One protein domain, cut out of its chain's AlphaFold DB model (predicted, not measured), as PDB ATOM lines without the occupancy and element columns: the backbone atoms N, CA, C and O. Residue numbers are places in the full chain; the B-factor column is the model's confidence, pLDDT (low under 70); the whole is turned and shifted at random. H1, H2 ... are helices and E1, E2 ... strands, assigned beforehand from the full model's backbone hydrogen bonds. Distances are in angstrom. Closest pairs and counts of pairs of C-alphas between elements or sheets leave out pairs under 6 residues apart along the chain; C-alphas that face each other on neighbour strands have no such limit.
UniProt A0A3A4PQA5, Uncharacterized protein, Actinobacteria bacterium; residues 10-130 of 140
ATOM      1  N   ASP A  10       8.826  -5.478  26.808       98.06
ATOM      2  CA  ASP A  10       8.536  -4.458  25.793       98.06
ATOM      3  C   ASP A  10       9.442  -4.633  24.578       98.06
ATOM      4  O   ASP A  10       8.961  -4.607  23.454       98.06
ATOM      5  N   GLN A  11      10.716  -4.942  24.799       98.25
ATOM      6  CA  GLN A  11      11.664  -5.253  23.734       98.25
ATOM      7  C   GLN A  11      11.249  -6.487  22.934       98.25
ATOM      8  O   GLN A  11      11.250  -6.457  21.707       98.25
ATOM      9  N   SER A  12      10.838  -7.560  23.619       98.31
ATOM     10  CA  SER A  12      10.328  -8.762  22.951       98.31
ATOM     11  C   SER A  12       9.085  -8.450  22.117       98.31
ATOM     12  O   SER A  12       8.969  -8.939  20.997       98.31
ATOM     13  N   ARG A  13       8.177  -7.602  22.625       97.50
ATOM     14  CA  ARG A  13       6.999  -7.143  21.874       97.50
ATOM     15  C   ARG A  13       7.397  -6.325  20.648       97.50
ATOM     16  O   ARG A  13       6.864  -6.564  19.573       97.50
ATOM     17  N   THR A  14       8.354  -5.410  20.780       97.56
ATOM     18  CA  THR A  14       8.850  -4.623  19.647       97.56
ATOM     19  C   THR A  14       9.475  -5.519  18.578       97.56
ATOM     20  O   THR A  14       9.212  -5.305  17.397       97.56
ATOM     21  N   VAL A  15      10.222  -6.563  18.961       97.44
ATOM     22  CA  VAL A  15      10.748  -7.546  17.996       97.44
ATOM     23  C   VAL A  15       9.632  -8.366  17.338       97.44
ATOM     24  O   VAL A  15       9.698  -8.601  16.135       97.44
ATOM     25  N   ASP A  16       8.599  -8.770  18.081       96.62
ATOM     26  CA  ASP A  16       7.426  -9.483  17.539       96.62
ATOM     27  C   ASP A  16       6.660  -8.625  16.509       96.62
ATOM     28  O   ASP A  16       6.214  -9.122  15.475       96.62
ATOM     29  N   GLU A  17       6.554  -7.314  16.750       95.88
ATOM     30  CA  GLU A  17       5.814  -6.377  15.894       95.88
ATOM     31  C   GLU A  17       6.616  -5.871  14.684       95.88
ATOM     32  O   GLU A  17       6.067  -5.719  13.588       95.88
ATOM     33  N   LEU A  18       7.903  -5.566  14.871       96.06
ATOM     34  CA  LEU A  18       8.725  -4.857  13.882       96.06
ATOM     35  C   LEU A  18       9.856  -5.707  13.298       96.06
ATOM     36  O   LEU A  18      10.385  -5.350  12.244       96.06
ATOM     37  N   GLY A  19      10.204  -6.818  13.945       96.44
ATOM     38  CA  GLY A  19      11.464  -7.525  13.741       96.44
ATOM     39  C   GLY A  19      12.602  -6.949  14.590       96.44
ATOM     40  O   GLY A  19      12.426  -6.018  15.381       96.44
ATOM     41  N   TYR A  20      13.799  -7.514  14.428       97.88
ATOM     42  CA  TYR A  20      15.014  -6.920  14.989       97.88
ATOM     43  C   TYR A  20      15.312  -5.572  14.318       97.88
ATOM     44  O   TYR A  20      14.957  -5.400  13.148       97.88
ATOM     45  N   PRO A  21      15.918  -4.617  15.042       97.94
ATOM     46  CA  PRO A  21      16.239  -3.320  14.468       97.94
ATOM     47  C   PRO A  21      17.306  -3.429  13.381       97.94
ATOM     48  O   PRO A  21      18.178  -4.295  13.445       97.94
ATOM     49  N   ASP A  22      17.253  -2.513  12.413       97.00
ATOM     50  CA  ASP A  22      18.280  -2.395  11.379       97.00
ATOM     51  C   ASP A  22      19.617  -1.970  12.002       97.00
ATOM     52  O   ASP A  22      20.670  -2.437  11.575       97.00
ATOM     53  N   HIS A  23      19.562  -1.110  13.027       97.62
ATOM     54  CA  HIS A  23      20.699  -0.682  13.846       97.62
ATOM     55  C   HIS A  23      20.274  -0.401  15.276       97.62
ATOM     56  O   HIS A  23      19.118  -0.073  15.536       97.62
ATOM     57  N   PHE A  24      21.215  -0.458  16.207       98.44
ATOM     58  CA  PHE A  24      20.962  -0.052  17.576       98.44
ATOM     59  C   PHE A  24      22.156   0.660  18.197       98.44
ATOM     60  O   PHE A  24      23.318   0.385  17.893       98.44
ATOM     61  N   PHE A  25      21.824   1.550  19.121       98.31
ATOM     62  CA  PHE A  25      22.748   2.149  20.059       98.31
ATOM     63  C   PHE A  25      22.401   1.668  21.467       98.31
ATOM     64  O   PHE A  25      21.224   1.638  21.833       98.31
ATOM     65  N   ILE A  26      23.410   1.300  22.252       98.56
ATOM     66  CA  ILE A  26      23.267   0.933  23.665       98.56
ATOM     67  C   ILE A  26      24.250   1.770  24.468       98.56
ATOM     68  O   ILE A  26      25.435   1.818  24.141       98.56
ATOM     69  N   SER A  27      23.770   2.373  25.549       98.12
ATOM     70  CA  SER A  27      24.590   3.031  26.559       98.12
ATOM     71  C   SER A  27      24.346   2.378  27.911       98.12
ATOM     72  O   SER A  27      23.191   2.171  28.298       98.12
ATOM     73  N   PHE A  28      25.425   2.075  28.629       97.31
ATOM     74  CA  PHE A  28      25.358   1.633  30.017       97.31
ATOM     75  C   PHE A  28      25.886   2.733  30.932       97.31
ATOM     76  O   PHE A  28      27.007   3.215  30.750       97.31
ATOM     77  N   ASP A  29      25.110   3.096  31.949       92.00
ATOM     78  CA  ASP A  29      25.622   3.944  33.016       92.00
ATOM     79  C   ASP A  29      26.716   3.177  33.790       92.00
ATOM     80  O   ASP A  29      26.470   2.075  34.288       92.00
ATOM     81  N   PRO A  30      27.938   3.718  33.918       83.25
ATOM     82  CA  PRO A  30      29.053   2.997  34.531       83.25
ATOM     83  C   PRO A  30      28.895   2.784  36.046       83.25
ATOM     84  O   PRO A  30      29.632   1.982  36.627       83.25
ATOM     85  N   VAL A  31      27.971   3.501  36.695       85.94
ATOM     86  CA  VAL A  31      27.728   3.470  38.141       85.94
ATOM     87  C   VAL A  31      26.482   2.648  38.466       85.94
ATOM     88  O   VAL A  31      26.573   1.704  39.250       85.94
ATOM     89  N   SER A  32      25.329   2.978  37.881       89.81
ATOM     90  CA  SER A  32      24.061   2.282  38.137       89.81
ATOM     91  C   SER A  32      23.879   1.028  37.287       89.81
ATOM     92  O   SER A  32      23.077   0.170  37.646       89.81
ATOM     93  N   SER A  33      24.654   0.878  36.205       86.69
ATOM     94  CA  SER A  33      24.439  -0.141  35.165       86.69
ATOM     95  C   SER A  33      23.087  -0.013  34.455       86.69
ATOM     96  O   SER A  33      22.642  -0.976  33.825       86.69
ATOM     97  N   ASP A  34      22.450   1.162  34.538       95.25
ATOM     98  CA  ASP A  34      21.240   1.456  33.775       95.25
ATOM     99  C   ASP A  34      21.534   1.338  32.281       95.25
ATOM    100  O   ASP A  34      22.572   1.795  31.798       95.25
ATOM    101  N   ARG A  35      20.616   0.710  31.553       97.12
ATOM    102  CA  ARG A  35      20.760   0.418  30.127       97.12
ATOM    103  C   ARG A  35      19.763   1.252  29.339       97.12
ATOM    104  O   ARG A  35      18.563   1.000  29.416       97.12
ATOM    105  N   VAL A  36      20.262   2.199  28.554       98.06
ATOM    106  CA  VAL A  36      19.453   2.978  27.609       98.06
ATOM    107  C   VAL A  36      19.758   2.510  26.200       98.06
ATOM    108  O   VAL A  36      20.919   2.295  25.848       98.06
ATOM    109  N   GLU A  37      18.719   2.345  25.391       98.50
ATOM    110  CA  GLU A  37      18.853   1.842  24.030       98.50
ATOM    111  C   GLU A  37      18.022   2.648  23.058       98.50
ATOM    112  O   GLU A  37      16.902   3.042  23.373       98.50
ATOM    113  N   ARG A  38      18.551   2.803  21.850       98.56
ATOM    114  CA  ARG A  38      17.818   3.296  20.693       98.56
ATOM    115  C   ARG A  38      17.886   2.258  19.592       98.56
ATOM    116  O   ARG A  38      18.973   1.833  19.213       98.56
ATOM    117  N   TRP A  39      16.732   1.845  19.096       98.56
ATOM    118  CA  TRP A  39      16.573   0.838  18.054       98.56
ATOM    119  C   TRP A  39      16.014   1.495  16.795       98.56
ATOM    120  O   TRP A  39      14.914   2.046  16.806       98.56
ATOM    121  N   THR A  40      16.769   1.439  15.707       98.19
ATOM    122  CA  THR A  40      16.499   2.138  14.448       98.19
ATOM    123  C   THR A  40      15.887   1.177  13.432       98.19
ATOM    124  O   THR A  40      16.443   0.113  13.168       98.19
ATOM    125  N   TYR A  41      14.759   1.566  12.834       97.50
ATOM    126  CA  TYR A  41      14.043   0.803  11.810       97.50
ATOM    127  C   TYR A  41      13.823   1.680  10.571       97.50
ATOM    128  O   TYR A  41      12.771   2.313  10.420       97.50
ATOM    129  N   PHE A  42      14.800   1.725   9.664       94.00
ATOM    130  CA  PHE A  42      14.758   2.582   8.476       94.00
ATOM    131  C   PHE A  42      13.571   2.252   7.575       94.00
ATOM    132  O   PHE A  42      12.812   3.142   7.199       94.00
ATOM    133  N   SER A  43      13.320   0.960   7.336       90.31
ATOM    134  CA  SER A  43      12.176   0.501   6.529       90.31
ATOM    135  C   SER A  43      10.809   0.881   7.117       90.31
ATOM    136  O   SER A  43       9.788   0.828   6.428       90.31
ATOM    137  N   ARG A  44      10.772   1.253   8.403       93.94
ATOM    138  CA  ARG A  44       9.576   1.702   9.124       93.94
ATOM    139  C   ARG A  44       9.561   3.213   9.360       93.94
ATOM    140  O   ARG A  44       8.570   3.707   9.890       93.94
ATOM    141  N   GLY A  45      10.629   3.925   8.990       95.88
ATOM    142  CA  GLY A  45      10.778   5.363   9.198       95.88
ATOM    143  C   GLY A  45      10.705   5.781  10.666       95.88
ATOM    144  O   GLY A  45      10.230   6.880  10.951       95.88
ATOM    145  N   LYS A  46      11.112   4.912  11.605       97.50
ATOM    146  CA  LYS A  46      11.085   5.233  13.039       97.50
ATOM    147  C   LYS A  46      12.257   4.665  13.833       97.50
ATOM    148  O   LYS A  46      12.828   3.638  13.467       97.50
ATOM    149  N   ALA A  47      12.549   5.311  14.955       98.19
ATOM    150  CA  ALA A  47      13.378   4.785  16.027       98.19
ATOM    151  C   ALA A  47      12.538   4.580  17.295       98.19
ATOM    152  O   ALA A  47      11.541   5.273  17.515       98.19
ATOM    153  N   VAL A  48      12.933   3.601  18.103       98.62
ATOM    154  CA  VAL A  48      12.273   3.206  19.349       98.62
ATOM    155  C   VAL A  48      13.298   3.259  20.474       98.62
ATOM    156  O   VAL A  48      14.356   2.638  20.369       98.62
ATOM    157  N   ASP A  49      12.985   3.981  21.543       98.56
ATOM    158  CA  ASP A  49      13.866   4.174  22.690       98.56
ATOM    159  C   ASP A  49      13.412   3.333  23.883       98.56
ATOM    160  O   ASP A  49      12.223   3.288  24.216       98.56
ATOM    161  N   PHE A  50      14.372   2.715  24.567       98.62
ATOM    162  CA  PHE A  50      14.152   1.948  25.785       98.62
ATOM    163  C   PHE A  50      14.999   2.487  26.934       98.62
ATOM    164  O   PHE A  50      16.189   2.748  26.767       98.62
ATOM    165  N   ASP A  51      14.396   2.572  28.115       98.12
ATOM    166  CA  ASP A  51      15.083   2.819  29.384       98.12
ATOM    167  C   ASP A  51      14.920   1.583  30.269       98.12
ATOM    168  O   ASP A  51      13.805   1.195  30.634       98.12
ATOM    169  N   ASN A  52      16.034   0.910  30.551       97.50
ATOM    170  CA  ASN A  52      16.089  -0.331  31.314       97.50
ATOM    171  C   ASN A  52      15.121  -1.396  30.773       97.50
ATOM    172  O   ASN A  52      14.407  -2.088  31.507       97.50
ATOM    173  N   GLY A  53      15.071  -1.491  29.442       97.19
ATOM    174  CA  GLY A  53      14.197  -2.389  28.699       97.19
ATOM    175  C   GLY A  53      12.724  -1.976  28.663       97.19
ATOM    176  O   GLY A  53      11.933  -2.676  28.039       97.19
ATOM    177  N   ARG A  54      12.303  -0.877  29.292       98.25
ATOM    178  CA  ARG A  54      10.931  -0.364  29.155       98.25
ATOM    179  C   ARG A  54      10.848   0.588  27.983       98.25
ATOM    180  O   ARG A  54      11.739   1.412  27.815       98.25
ATOM    181  N   LEU A  55       9.773   0.493  27.205       97.81
ATOM    182  CA  LEU A  55       9.534   1.433  26.114       97.81
ATOM    183  C   LEU A  55       9.415   2.855  26.684       97.81
ATOM    184  O   LEU A  55       8.552   3.118  27.524       97.81
ATOM    185  N   TRP A  56      10.292   3.748  26.236       95.94
ATOM    186  CA  TRP A  56      10.372   5.135  26.693       95.94
ATOM    187  C   TRP A  56       9.811   6.114  25.660       95.94
ATOM    188  O   TRP A  56       9.085   7.043  26.017       95.94
ATOM    189  N   GLY A  57      10.110   5.899  24.377       96.31
ATOM    190  CA  GLY A  57       9.711   6.811  23.312       96.31
ATOM    191  C   GLY A  57       9.800   6.200  21.922       96.31
ATOM    192  O   GLY A  57      10.416   5.159  21.713       96.31
ATOM    193  N   GLU A  58       9.163   6.873  20.970       97.69
ATOM    194  CA  GLU A  58       9.288   6.599  19.543       97.69
ATOM    195  C   GLU A  58       9.426   7.932  18.811       97.69
ATOM    196  O   GLU A  58       8.727   8.898  19.136       97.69
ATOM    197  N   GLU A  59      10.293   7.985  17.808       96.88
ATOM    198  CA  GLU A  59      10.473   9.172  16.973       96.88
ATOM    199  C   GLU A  59      10.547   8.800  15.487       96.88
ATOM    200  O   GLU A  59      11.045   7.725  15.140       96.88
ATOM    201  N   PRO A  60      10.042   9.660  14.584       97.25
ATOM    202  CA  PRO A  60      10.254   9.479  13.156       97.25
ATOM    203  C   PRO A  60      11.725   9.724  12.803       97.25
ATOM    204  O   PRO A  60      12.361  10.619  13.358       97.25
ATOM    205  N   ILE A  61      12.237   8.973  11.832       95.75
ATOM    206  CA  ILE A  61      13.599   9.134  11.306       95.75
ATOM    207  C   ILE A  61      13.592   9.174   9.779       95.75
ATOM    208  O   ILE A  61      12.647   8.718   9.132       95.75
ATOM    209  N   GLU A  62      14.674   9.692   9.206       91.56
ATOM    210  CA  GLU A  62      14.938   9.592   7.773       91.56
ATOM    211  C   GLU A  62      15.395   8.173   7.400       91.56
ATOM    212  O   GLU A  62      16.024   7.469   8.196       91.56
ATOM    213  N   ASP A  63      15.067   7.742   6.182       90.31
ATOM    214  CA  ASP A  63      15.539   6.465   5.651       90.31
ATOM    215  C   ASP A  63      16.995   6.597   5.185       90.31
ATOM    216  O   ASP A  63      17.271   7.132   4.110       90.31
ATOM    217  N   ASN A  64      17.913   6.075   5.999       88.06
ATOM    218  CA  ASN A  64      19.343   6.031   5.704       88.06
ATOM    219  C   ASN A  64      19.844   4.601   5.429       88.06
ATOM    220  O   ASN A  64      21.049   4.350   5.501       88.06
ATOM    221  N   ALA A  65      18.964   3.655   5.070       86.62
ATOM    222  CA  ALA A  65      19.342   2.251   4.858       86.62
ATOM    223  C   ALA A  65      20.376   2.050   3.732       86.62
ATOM    224  O   ALA A  65      21.146   1.090   3.749       86.62
ATOM    225  N   ALA A  66      20.408   2.954   2.746       86.62
ATOM    226  CA  ALA A  66      21.396   2.921   1.667       86.62
ATOM    227  C   ALA A  66      22.813   3.280   2.148       86.62
ATOM    228  O   ALA A  66      23.796   2.778   1.602       86.62
ATOM    229  N   GLU A  67      22.920   4.155   3.149       86.19
ATOM    230  CA  GLU A  67      24.197   4.535   3.753       86.19
ATOM    231  C   GLU A  67      24.624   3.533   4.831       86.19
ATOM    232  O   GLU A  67      25.806   3.190   4.918       86.19
ATOM    233  N   TYR A  68      23.649   3.015   5.583       86.81
ATOM    234  CA  TYR A  68      23.838   2.078   6.685       86.81
ATOM    235  C   TYR A  68      22.983   0.820   6.471       86.81
ATOM    236  O   TYR A  68      21.865   0.736   6.991       86.81
ATOM    237  N   PRO A  69      23.488  -0.183   5.728       88.94
ATOM    238  CA  PRO A  69      22.793  -1.456   5.563       88.94
ATOM    239  C   PRO A  69      22.470  -2.098   6.923       88.94
ATOM    240  O   PRO A  69      23.283  -1.961   7.840       88.94
ATOM    241  N   PRO A  70      21.334  -2.806   7.069       91.75
ATOM    242  CA  PRO A  70      20.962  -3.447   8.329       91.75
ATOM    243  C   PRO A  70      22.045  -4.387   8.866       91.75
ATOM    244  O   PRO A  70      22.650  -5.153   8.108       91.75
ATOM    245  N   THR A  71      22.269  -4.344  10.177       93.19
ATOM    246  CA  THR A  71      23.166  -5.267  10.874       93.19
ATOM    247  C   THR A  71      22.496  -6.622  11.127       93.19
ATOM    248  O   THR A  71      21.275  -6.731  11.204       93.19
ATOM    249  N   ASP A  72      23.295  -7.680  11.262       93.81
ATOM    250  CA  ASP A  72      22.847  -9.005  11.718       93.81
ATOM    251  C   ASP A  72      23.038  -9.212  13.232       93.81
ATOM    252  O   ASP A  72      22.663 -10.257  13.775       93.81
ATOM    253  N   LEU A  73      23.616  -8.217  13.909       96.94
ATOM    254  CA  LEU A  73      23.811  -8.193  15.353       96.94
ATOM    255  C   LEU A  73      22.483  -8.033  16.088       96.94
ATOM    256  O   LEU A  73      21.526  -7.459  15.568       96.94
ATOM    257  N   ARG A  74      22.433  -8.512  17.334       97.94
ATOM    258  CA  ARG A  74      21.226  -8.435  18.159       97.94
ATOM    259  C   ARG A  74      21.507  -7.696  19.466       97.94
ATOM    260  O   ARG A  74      22.521  -7.986  20.103       97.94
ATOM    261  N   PRO A  75      20.613  -6.800  19.924       98.19
ATOM    262  CA  PRO A  75      20.834  -6.034  21.151       98.19
ATOM    263  C   PRO A  75      21.089  -6.896  22.397       98.19
ATOM    264  O   PRO A  75      21.866  -6.504  23.269       98.19
ATOM    265  N   GLN A  76      20.464  -8.076  22.496       97.56
ATOM    266  CA  GLN A  76      20.631  -8.976  23.644       97.56
ATOM    267  C   GLN A  76      22.014  -9.633  23.742       97.56
ATOM    268  O   GLN A  76      22.358 -10.152  24.804       97.56
ATOM    269  N   ASP A  77      22.812  -9.608  22.670       97.38
ATOM    270  CA  ASP A  77      24.164 -10.177  22.677       97.38
ATOM    271  C   ASP A  77      25.165  -9.260  23.410       97.38
ATOM    272  O   ASP A  77      26.276  -9.675  23.741       97.38
ATOM    273  N   PHE A  78      24.761  -8.021  23.722       97.56
ATOM    274  CA  PHE A  78      25.584  -7.016  24.387       97.56
ATOM    275  C   PHE A  78      25.082  -6.761  25.805       97.56
ATOM    276  O   PHE A  78      23.910  -6.461  26.028       97.56
ATOM    277  N   ASN A  79      25.981  -6.843  26.779       94.62
ATOM    278  CA  ASN A  79      25.719  -6.511  28.175       94.62
ATOM    279  C   ASN A  79      26.948  -5.816  28.778       94.62
ATOM    280  O   ASN A  79      28.048  -5.948  28.248       94.62
ATOM    281  N   ALA A  80      26.775  -5.114  29.898       93.44
ATOM    282  CA  ALA A  80      27.847  -4.334  30.529       93.44
ATOM    283  C   ALA A  80      29.077  -5.168  30.948       93.44
ATOM    284  O   ALA A  80      30.154  -4.619  31.181       93.44
ATOM    285  N   THR A  81      28.923  -6.492  31.061       93.62
ATOM    286  CA  THR A  81      30.002  -7.421  31.424       93.62
ATOM    287  C   THR A  81      30.679  -8.084  30.227       93.62
ATOM    288  O   THR A  81      31.626  -8.837  30.438       93.62
ATOM    289  N   LEU A  82      30.219  -7.818  28.998       95.94
ATOM    290  CA  LEU A  82      30.843  -8.327  27.781       95.94
ATOM    291  C   LEU A  82      32.282  -7.818  27.729       95.94
ATOM    292  O   LEU A  82      32.505  -6.615  27.668       95.94
ATOM    293  N   SER A  83      33.244  -8.729  27.779       95.94
ATOM    294  CA  SER A  83      34.669  -8.405  27.704       95.94
ATOM    295  C   SER A  83      35.127  -8.156  26.266       95.94
ATOM    296  O   SER A  83      34.532  -8.664  25.315       95.94
ATOM    297  N   GLU A  84      36.259  -7.470  26.092       95.25
ATOM    298  CA  GLU A  84      36.868  -7.251  24.769       95.25
ATOM    299  C   GLU A  84      37.111  -8.574  24.015       95.25
ATOM    300  O   GLU A  84      36.844  -8.687  22.820       95.25
ATOM    301  N   ALA A  85      37.539  -9.624  24.724       95.69
ATOM    302  CA  ALA A  85      37.757 -10.948  24.141       95.69
ATOM    303  C   ALA A  85      36.451 -11.664  23.743       95.69
ATOM    304  O   ALA A  85      36.448 -12.511  22.847       95.69
ATOM    305  N   GLU A  86      35.335 -11.384  24.418       97.25
ATOM    306  CA  GLU A  86      34.007 -11.854  24.003       97.25
ATOM    307  C   GLU A  86      33.499 -11.073  22.798       97.25
ATOM    308  O   GLU A  86      33.015 -11.685  21.847       97.25
ATOM    309  N   ALA A  87      33.690  -9.755  22.796       97.06
ATOM    310  CA  ALA A  87      33.361  -8.907  21.663       97.06
ATOM    311  C   ALA A  87      34.115  -9.333  20.399       97.06
ATOM    312  O   ALA A  87      33.487  -9.490  19.359       97.06
ATOM    313  N   THR A  88      35.413  -9.636  20.479       96.31
ATOM    314  CA  THR A  88      36.182 -10.147  19.328       96.31
ATOM    315  C   THR A  88      35.670 -11.503  18.833       96.31
ATOM    316  O   THR A  88      35.631 -11.756  17.631       96.31
ATOM    317  N   ARG A  89      35.197 -12.382  19.725       96.88
ATOM    318  CA  ARG A  89      34.556 -13.645  19.308       96.88
ATOM    319  C   ARG A  89      33.216 -13.424  18.608       96.88
ATOM    320  O   ARG A  89      32.872 -14.201  17.722       96.88
ATOM    321  N   LEU A  90      32.471 -12.398  19.014       96.31
ATOM    322  CA  LEU A  90      31.168 -12.047  18.448       96.31
ATOM    323  C   LEU A  90      31.292 -11.285  17.118       96.31
ATOM    324  O   LEU A  90      30.554 -11.559  16.175       96.31
ATOM    325  N   LEU A  91      32.217 -10.329  17.044       95.50
ATOM    326  CA  LEU A  91      32.323  -9.328  15.978       95.50
ATOM    327  C   LEU A  91      33.466  -9.595  14.990       95.50
ATOM    328  O   LEU A  91      33.522  -8.957  13.937       95.50
ATOM    329  N   GLY A  92      34.354 -10.540  15.305       95.44
ATOM    330  CA  GLY A  92      35.599 -10.774  14.580       95.44
ATOM    331  C   GLY A  92      36.729  -9.861  15.053       95.44
ATOM    332  O   GLY A  92      36.628  -9.194  16.081       95.44
ATOM    333  N   GLU A  93      37.824  -9.843  14.298       95.69
ATOM    334  CA  GLU A  93      38.993  -9.028  14.638       95.69
ATOM    335  C   GLU A  93      38.672  -7.523  14.577       95.69
ATOM    336  O   GLU A  93      37.994  -7.075  13.641       95.69
ATOM    337  N   PRO A  94      39.163  -6.723  15.542       94.75
ATOM    338  CA  PRO A  94      39.006  -5.280  15.495       94.75
ATOM    339  C   PRO A  94      39.794  -4.693  14.318       94.75
ATOM    340  O   PRO A  94      40.911  -5.106  14.006       94.75
ATOM    341  N   LEU A  95      39.212  -3.688  13.672       93.00
ATOM    342  CA  LEU A  95      39.865  -2.905  12.622       93.00
ATOM    343  C   LEU A  95      40.805  -1.854  13.216       93.00
ATOM    344  O   LEU A  95      41.819  -1.503  12.615       93.00
ATOM    345  N   TYR A  96      40.427  -1.318  14.375       90.56
ATOM    346  CA  TYR A  96      41.149  -0.263  15.063       90.56
ATOM    347  C   TYR A  96      40.824  -0.295  16.557       90.56
ATOM    348  O   TYR A  96      39.667  -0.472  16.933       90.56
ATOM    349  N   THR A  97      41.838  -0.071  17.390       92.88
ATOM    350  CA  THR A  97      41.697   0.079  18.841       92.88
ATOM    351  C   THR A  97      42.425   1.343  19.268       92.88
ATOM    352  O   THR A  97      43.574   1.564  18.878       92.88
ATOM    353  N   GLN A  98      41.763   2.165  20.078       90.94
ATOM    354  CA  GLN A  98      42.336   3.360  20.677       90.94
ATOM    355  C   GLN A  98      42.142   3.333  22.185       90.94
ATOM    356  O   GLN A  98      41.018   3.423  22.679       90.94
ATOM    357  N   GLU A  99      43.253   3.276  22.905       89.69
ATOM    358  CA  GLU A  99      43.286   3.514  24.343       89.69
ATOM    359  C   GLU A  99      43.426   5.017  24.594       89.69
ATOM    360  O   GLU A  99      44.347   5.674  24.098       89.69
ATOM    361  N   VAL A 100      42.492   5.574  25.355       81.00
ATOM    362  CA  VAL A 100      42.524   6.962  25.806       81.00
ATOM    363  C   VAL A 100      42.920   6.947  27.274       81.00
ATOM    364  O   VAL A 100      42.085   6.756  28.161       81.00
ATOM    365  N   GLN A 101      44.215   7.137  27.513       70.81
ATOM    366  CA  GLN A 101      44.768   7.352  28.845       70.81
ATOM    367  C   GLN A 101      44.946   8.857  29.063       70.81
ATOM    368  O   GLN A 101      45.816   9.487  28.460       70.81
ATOM    369  N   ASP A 102      44.114   9.432  29.925       69.69
ATOM    370  CA  ASP A 102      44.326  10.759  30.499       69.69
ATOM    371  C   ASP A 102      44.525  10.572  32.006       69.69
ATOM    372  O   ASP A 102      43.772   9.841  32.642       69.69
ATOM    373  N   SER A 103      45.535  11.213  32.595       59.59
ATOM    374  CA  SER A 103      45.866  11.054  34.018       59.59
ATOM    375  C   SER A 103      44.752  11.525  34.962       59.59
ATOM    376  O   SER A 103      44.814  11.252  36.162       59.59
ATOM    377  N   LEU A 104      43.746  12.225  34.432       66.56
ATOM    378  CA  LEU A 104      42.586  12.729  35.164       66.56
ATOM    379  C   LEU A 104      41.271  12.006  34.837       66.56
ATOM    380  O   LEU A 104      40.266  12.291  35.491       66.56
ATOM    381  N   LEU A 105      41.248  11.101  33.852       64.88
ATOM    382  CA  LEU A 105      40.036  10.385  33.447       64.88
ATOM    383  C   LEU A 105      40.210   8.868  33.597       64.88
ATOM    384  O   LEU A 105      41.321   8.361  33.456       64.88
ATOM    385  N   PRO A 106      39.118   8.127  33.858       74.12
ATOM    386  CA  PRO A 106      39.141   6.669  33.812       74.12
ATOM    387  C   PRO A 106      39.656   6.182  32.455       74.12
ATOM    388  O   PRO A 106      39.354   6.800  31.431       74.12
ATOM    389  N   GLU A 107      40.384   5.065  32.444       83.44
ATOM    390  CA  GLU A 107      40.859   4.435  31.210       83.44
ATOM    391  C   GLU A 107      39.666   4.114  30.306       83.44
ATOM    392  O   GLU A 107      38.763   3.370  30.705       83.44
ATOM    393  N   ASN A 108      39.643   4.695  29.103       89.94
ATOM    394  CA  ASN A 108      38.632   4.384  28.099       89.94
ATOM    395  C   ASN A 108      39.285   3.700  26.900       89.94
ATOM    396  O   ASN A 108      40.334   4.141  26.430       89.94
ATOM    397  N   THR A 109      38.617   2.690  26.357       93.88
ATOM    398  CA  THR A 109      39.056   1.988  25.151       93.88
ATOM    399  C   THR A 109      37.953   2.065  24.113       93.88
ATOM    400  O   THR A 109      36.827   1.635  24.359       93.88
ATOM    401  N   ILE A 110      38.263   2.621  22.945       94.12
ATOM    402  CA  ILE A 110      37.376   2.591  21.782       94.12
ATOM    403  C   ILE A 110      37.866   1.473  20.870       94.12
ATOM    404  O   ILE A 110      39.024   1.482  20.451       94.12
ATOM    405  N   ILE A 111      36.988   0.529  20.546       95.06
ATOM    406  CA  ILE A 111      37.287  -0.580  19.641       95.06
ATOM    407  C   ILE A 111      36.329  -0.514  18.459       95.06
ATOM    408  O   ILE A 111      35.111  -0.568  18.618       95.06
ATOM    409  N   VAL A 112      36.887  -0.396  17.260       94.56
ATOM    410  CA  VAL A 112      36.140  -0.328  16.006       94.56
ATOM    411  C   VAL A 112      36.196  -1.691  15.335       94.56
ATOM    412  O   VAL A 112      37.261  -2.154  14.929       94.56
ATOM    413  N   TYR A 113      35.036  -2.311  15.175       94.25
ATOM    414  CA  TYR A 113      34.829  -3.521  14.390       94.25
ATOM    415  C   TYR A 113      34.168  -3.171  13.056       94.25
ATOM    416  O   TYR A 113      33.623  -2.084  12.871       94.25
ATOM    417  N   ALA A 114      34.153  -4.117  12.118       91.94
ATOM    418  CA  ALA A 114      33.508  -3.916  10.818       91.94
ATOM    419  C   ALA A 114      31.994  -3.635  10.910       91.94
ATOM    420  O   ALA A 114      31.437  -3.035   9.994       91.94
ATOM    421  N   LYS A 115      31.343  -4.090  11.992       92.56
ATOM    422  CA  LYS A 115      29.885  -4.029  12.195       92.56
ATOM    423  C   LYS A 115      29.440  -3.241  13.434       92.56
ATOM    424  O   LYS A 115      28.239  -3.089  13.635       92.56
ATOM    425  N   ALA A 116      30.370  -2.793  14.279       96.00
ATOM    426  CA  ALA A 116      30.045  -2.033  15.483       96.00
ATOM    427  C   ALA A 116      31.251  -1.244  16.006       96.00
ATOM    428  O   ALA A 116      32.396  -1.657  15.828       96.00
ATOM    429  N   ILE A 117      30.991  -0.147  16.706       96.31
ATOM    430  CA  ILE A 117      31.962   0.529  17.569       96.31
ATOM    431  C   ILE A 117      31.576   0.224  19.010       96.31
ATOM    432  O   ILE A 117      30.427   0.421  19.407       96.31
ATOM    433  N   LEU A 118      32.541  -0.256  19.789       97.25
ATOM    434  CA  LEU A 118      32.386  -0.495  21.215       97.25
ATOM    435  C   LEU A 118      33.211   0.513  22.009       97.25
ATOM    436  O   LEU A 118      34.360   0.798  21.668       97.25
ATOM    437  N   LEU A 119      32.630   1.017  23.093       95.94
ATOM    438  CA  LEU A 119      33.308   1.859  24.069       95.94
ATOM    439  C   LEU A 119      33.378   1.123  25.402       95.94
ATOM    440  O   LEU A 119      32.350   0.753  25.973       95.94
ATOM    441  N   TYR A 120      34.592   0.979  25.912       95.06
ATOM    442  CA  TYR A 120      34.880   0.435  27.226       95.06
ATOM    443  C   TYR A 120      35.385   1.526  28.161       95.06
ATOM    444  O   TYR A 120      36.081   2.449  27.736       95.06
ATOM    445  N   ARG A 121      35.068   1.387  29.447       91.88
ATOM    446  CA  ARG A 121      35.642   2.169  30.542       91.88
ATOM    447  C   ARG A 121      36.041   1.232  31.666       91.88
ATOM    448  O   ARG A 121      35.200   0.476  32.145       91.88
ATOM    449  N   GLU A 122      37.309   1.276  32.071       88.75
ATOM    450  CA  GLU A 122      37.866   0.387  33.105       88.75
ATOM    451  C   GLU A 122      37.540  -1.100  32.833       88.75
ATOM    452  O   GLU A 122      37.153  -1.856  33.725       88.75
ATOM    453  N   GLY A 123      37.614  -1.508  31.560       88.56
ATOM    454  CA  GLY A 123      37.315  -2.872  31.109       88.56
ATOM    455  C   GLY A 123      35.828  -3.255  31.059       88.56
ATOM    456  O   GLY A 123      35.518  -4.393  30.712       88.56
ATOM    457  N   LYS A 124      34.896  -2.344  31.373       92.31
ATOM    458  CA  LYS A 124      33.445  -2.568  31.246       92.31
ATOM    459  C   LYS A 124      32.902  -1.955  29.967       92.31
ATOM    460  O   LYS A 124      33.247  -0.818  29.648       92.31
ATOM    461  N   LEU A 125      32.009  -2.665  29.283       95.75
ATOM    462  CA  LEU A 125      31.315  -2.131  28.116       95.75
ATOM    463  C   LEU A 125      30.332  -1.042  28.559       95.75
ATOM    464  O   LEU A 125      29.434  -1.304  29.358       95.75
ATOM    465  N   ILE A 126      30.491   0.169  28.024       96.44
ATOM    466  CA  ILE A 126      29.614   1.313  28.311       96.44
ATOM    467  C   ILE A 126      28.892   1.852  27.076       96.44
ATOM    468  O   ILE A 126      27.935   2.605  27.223       96.44
ATOM    469  N   GLY A 127      29.314   1.465  25.870       97.25
ATOM    470  CA  GLY A 127      28.696   1.924  24.632       97.25
ATOM    471  C   GLY A 127      28.787   0.900  23.510       97.25
ATOM    472  O   GLY A 127      29.828   0.268  23.330       97.25
ATOM    473  N   VAL A 128      27.705   0.769  22.748       98.31
ATOM    474  CA  VAL A 128      27.624  -0.003  21.503       98.31
ATOM    475  C   VAL A 128      26.945   0.867  20.463       98.31
ATOM    476  O   VAL A 128      25.868   1.393  20.728       98.31
ATOM    477  N   ASP A 129      27.538   0.979  19.285       97.75
ATOM    478  CA  ASP A 129      26.907   1.594  18.122       97.75
ATOM    479  C   ASP A 129      27.094   0.681  16.912       97.75
ATOM    480  O   ASP A 129      28.228   0.383  16.530       97.75
ATOM    481  N   THR A 130      25.998   0.195  16.328       97.00
ATOM    482  CA  THR A 130      26.056  -0.634  15.116       97.00
ATOM    483  C   THR A 130      25.895   0.159  13.832       97.00
ATOM    484  O   THR A 130      26.137  -0.405  12.765       97.00
TER     485      THR A 130
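Overview. This is residues 10 to 130 of the 140 residues of an uncharacterized protein of Actinobacteria bacterium (UniProt A0A3A4PQA5). One wide, twisted wall of eight strands, with two short helices, H1 and H2, over the same face and the opposite face bare of named helices. Each half of the wall is four strands folded back and forth, E1 to E4 and E5 to E8, and the halves join side by side at E1 and E8; H1 is over the first half, H2 over the second, and residues 71 to 79 of a long link pass over the face between them. The printed part has 121 residues with two named helices and eight named strands, in the order H1 E1 E2 E3 E4 H2 E5 E6 E7 E8, and the class is mixed, helices and strands. The sheet's order is E4 E3 E2 E1 E8 E7 E6 E5, with antiparallel neighbours throughout. The whole is compact, with a radius of gyration of the C-alphas of 14.9 A and spans of 44 by 31 by 24 A.

Arrangement. H1, residues 10 to 18, is followed by a meander, each strand the antiparallel neighbour of the one before: E1, residues 23 to 28, E2, residues 35 to 41, E3, residues 46 to 51, and E4, residues 54 to 60. H1 is on the sheet at a height of 8.8 A, over E2 and only just not over E3, with 5 and 2 of its C-alphas falling on them. It runs along the strands, at 6 degrees to E2 on the local plane. The closest C-alphas of H1 and E4 are those of Asp 10 and Arg 54, 5.8 A apart. In the hairpin of E1 and E2, N 25 and O 38 are 2.9 A apart, within hydrogen-bond range. Within that range are also N 39 and O 48, 2.8 A, in the hairpin of E2 and E3, and N 49 and O 57, 2.8 A, in that of E3 and E4. H2, residues 84 to 91, comes before a second meander: E5, residues 96 to 100, E6, residues 108 to 112, E7, residues 117 to 121, and E8, residues 124 to 129. H2 is on the same face as H1, over E7 at a height of 10.1 A, and along the strands at 15 degrees to E7 on the local plane. H1 and H2 are apart. Hydrogen-bond range holds for N 98 and O 110, 2.8 A, in the hairpin of E5 and E6, for N 118 and O 111, 2.8 A, in that of E6 and E7, and for N 119 and O 127, 2.9 A, in that of E7 and E8. E1 and E8 are antiparallel neighbours at 154 degrees, with N 26 and O 128 2.9 A apart, within range. E4 and E5 are the edge strands. In H1 and H2 every O i to N i+4 pair is within hydrogen-bond range.

Along the chain. H1 begins at C-alpha 10, (8.536, -4.458, 25.793), and measures 11.9 A from first to last C-alpha. E1 measures 17.0 A, E2 19.5 A, E3 17.0 A and E4 18.8 A. H2 begins at C-alpha 84, (36.868, -7.251, 24.769), and measures 10.1 A. E5 measures 13.0 A, E6 13.2 A, E7 13.6 A and E8 15.2 A, ending at C-alpha 129, (26.907, 1.594, 18.122).

Size, cuts and confidence. The two C-alphas farthest apart are those of Glu 17 and Ser 103, at 47.3 A. The printed part runs from residue 10 to 130 with no cut. The link from E4 to H2, residues 61 to 83, is long. The mean pLDDT of the printed part is 93.4, and residues 102 to 105 are under 70.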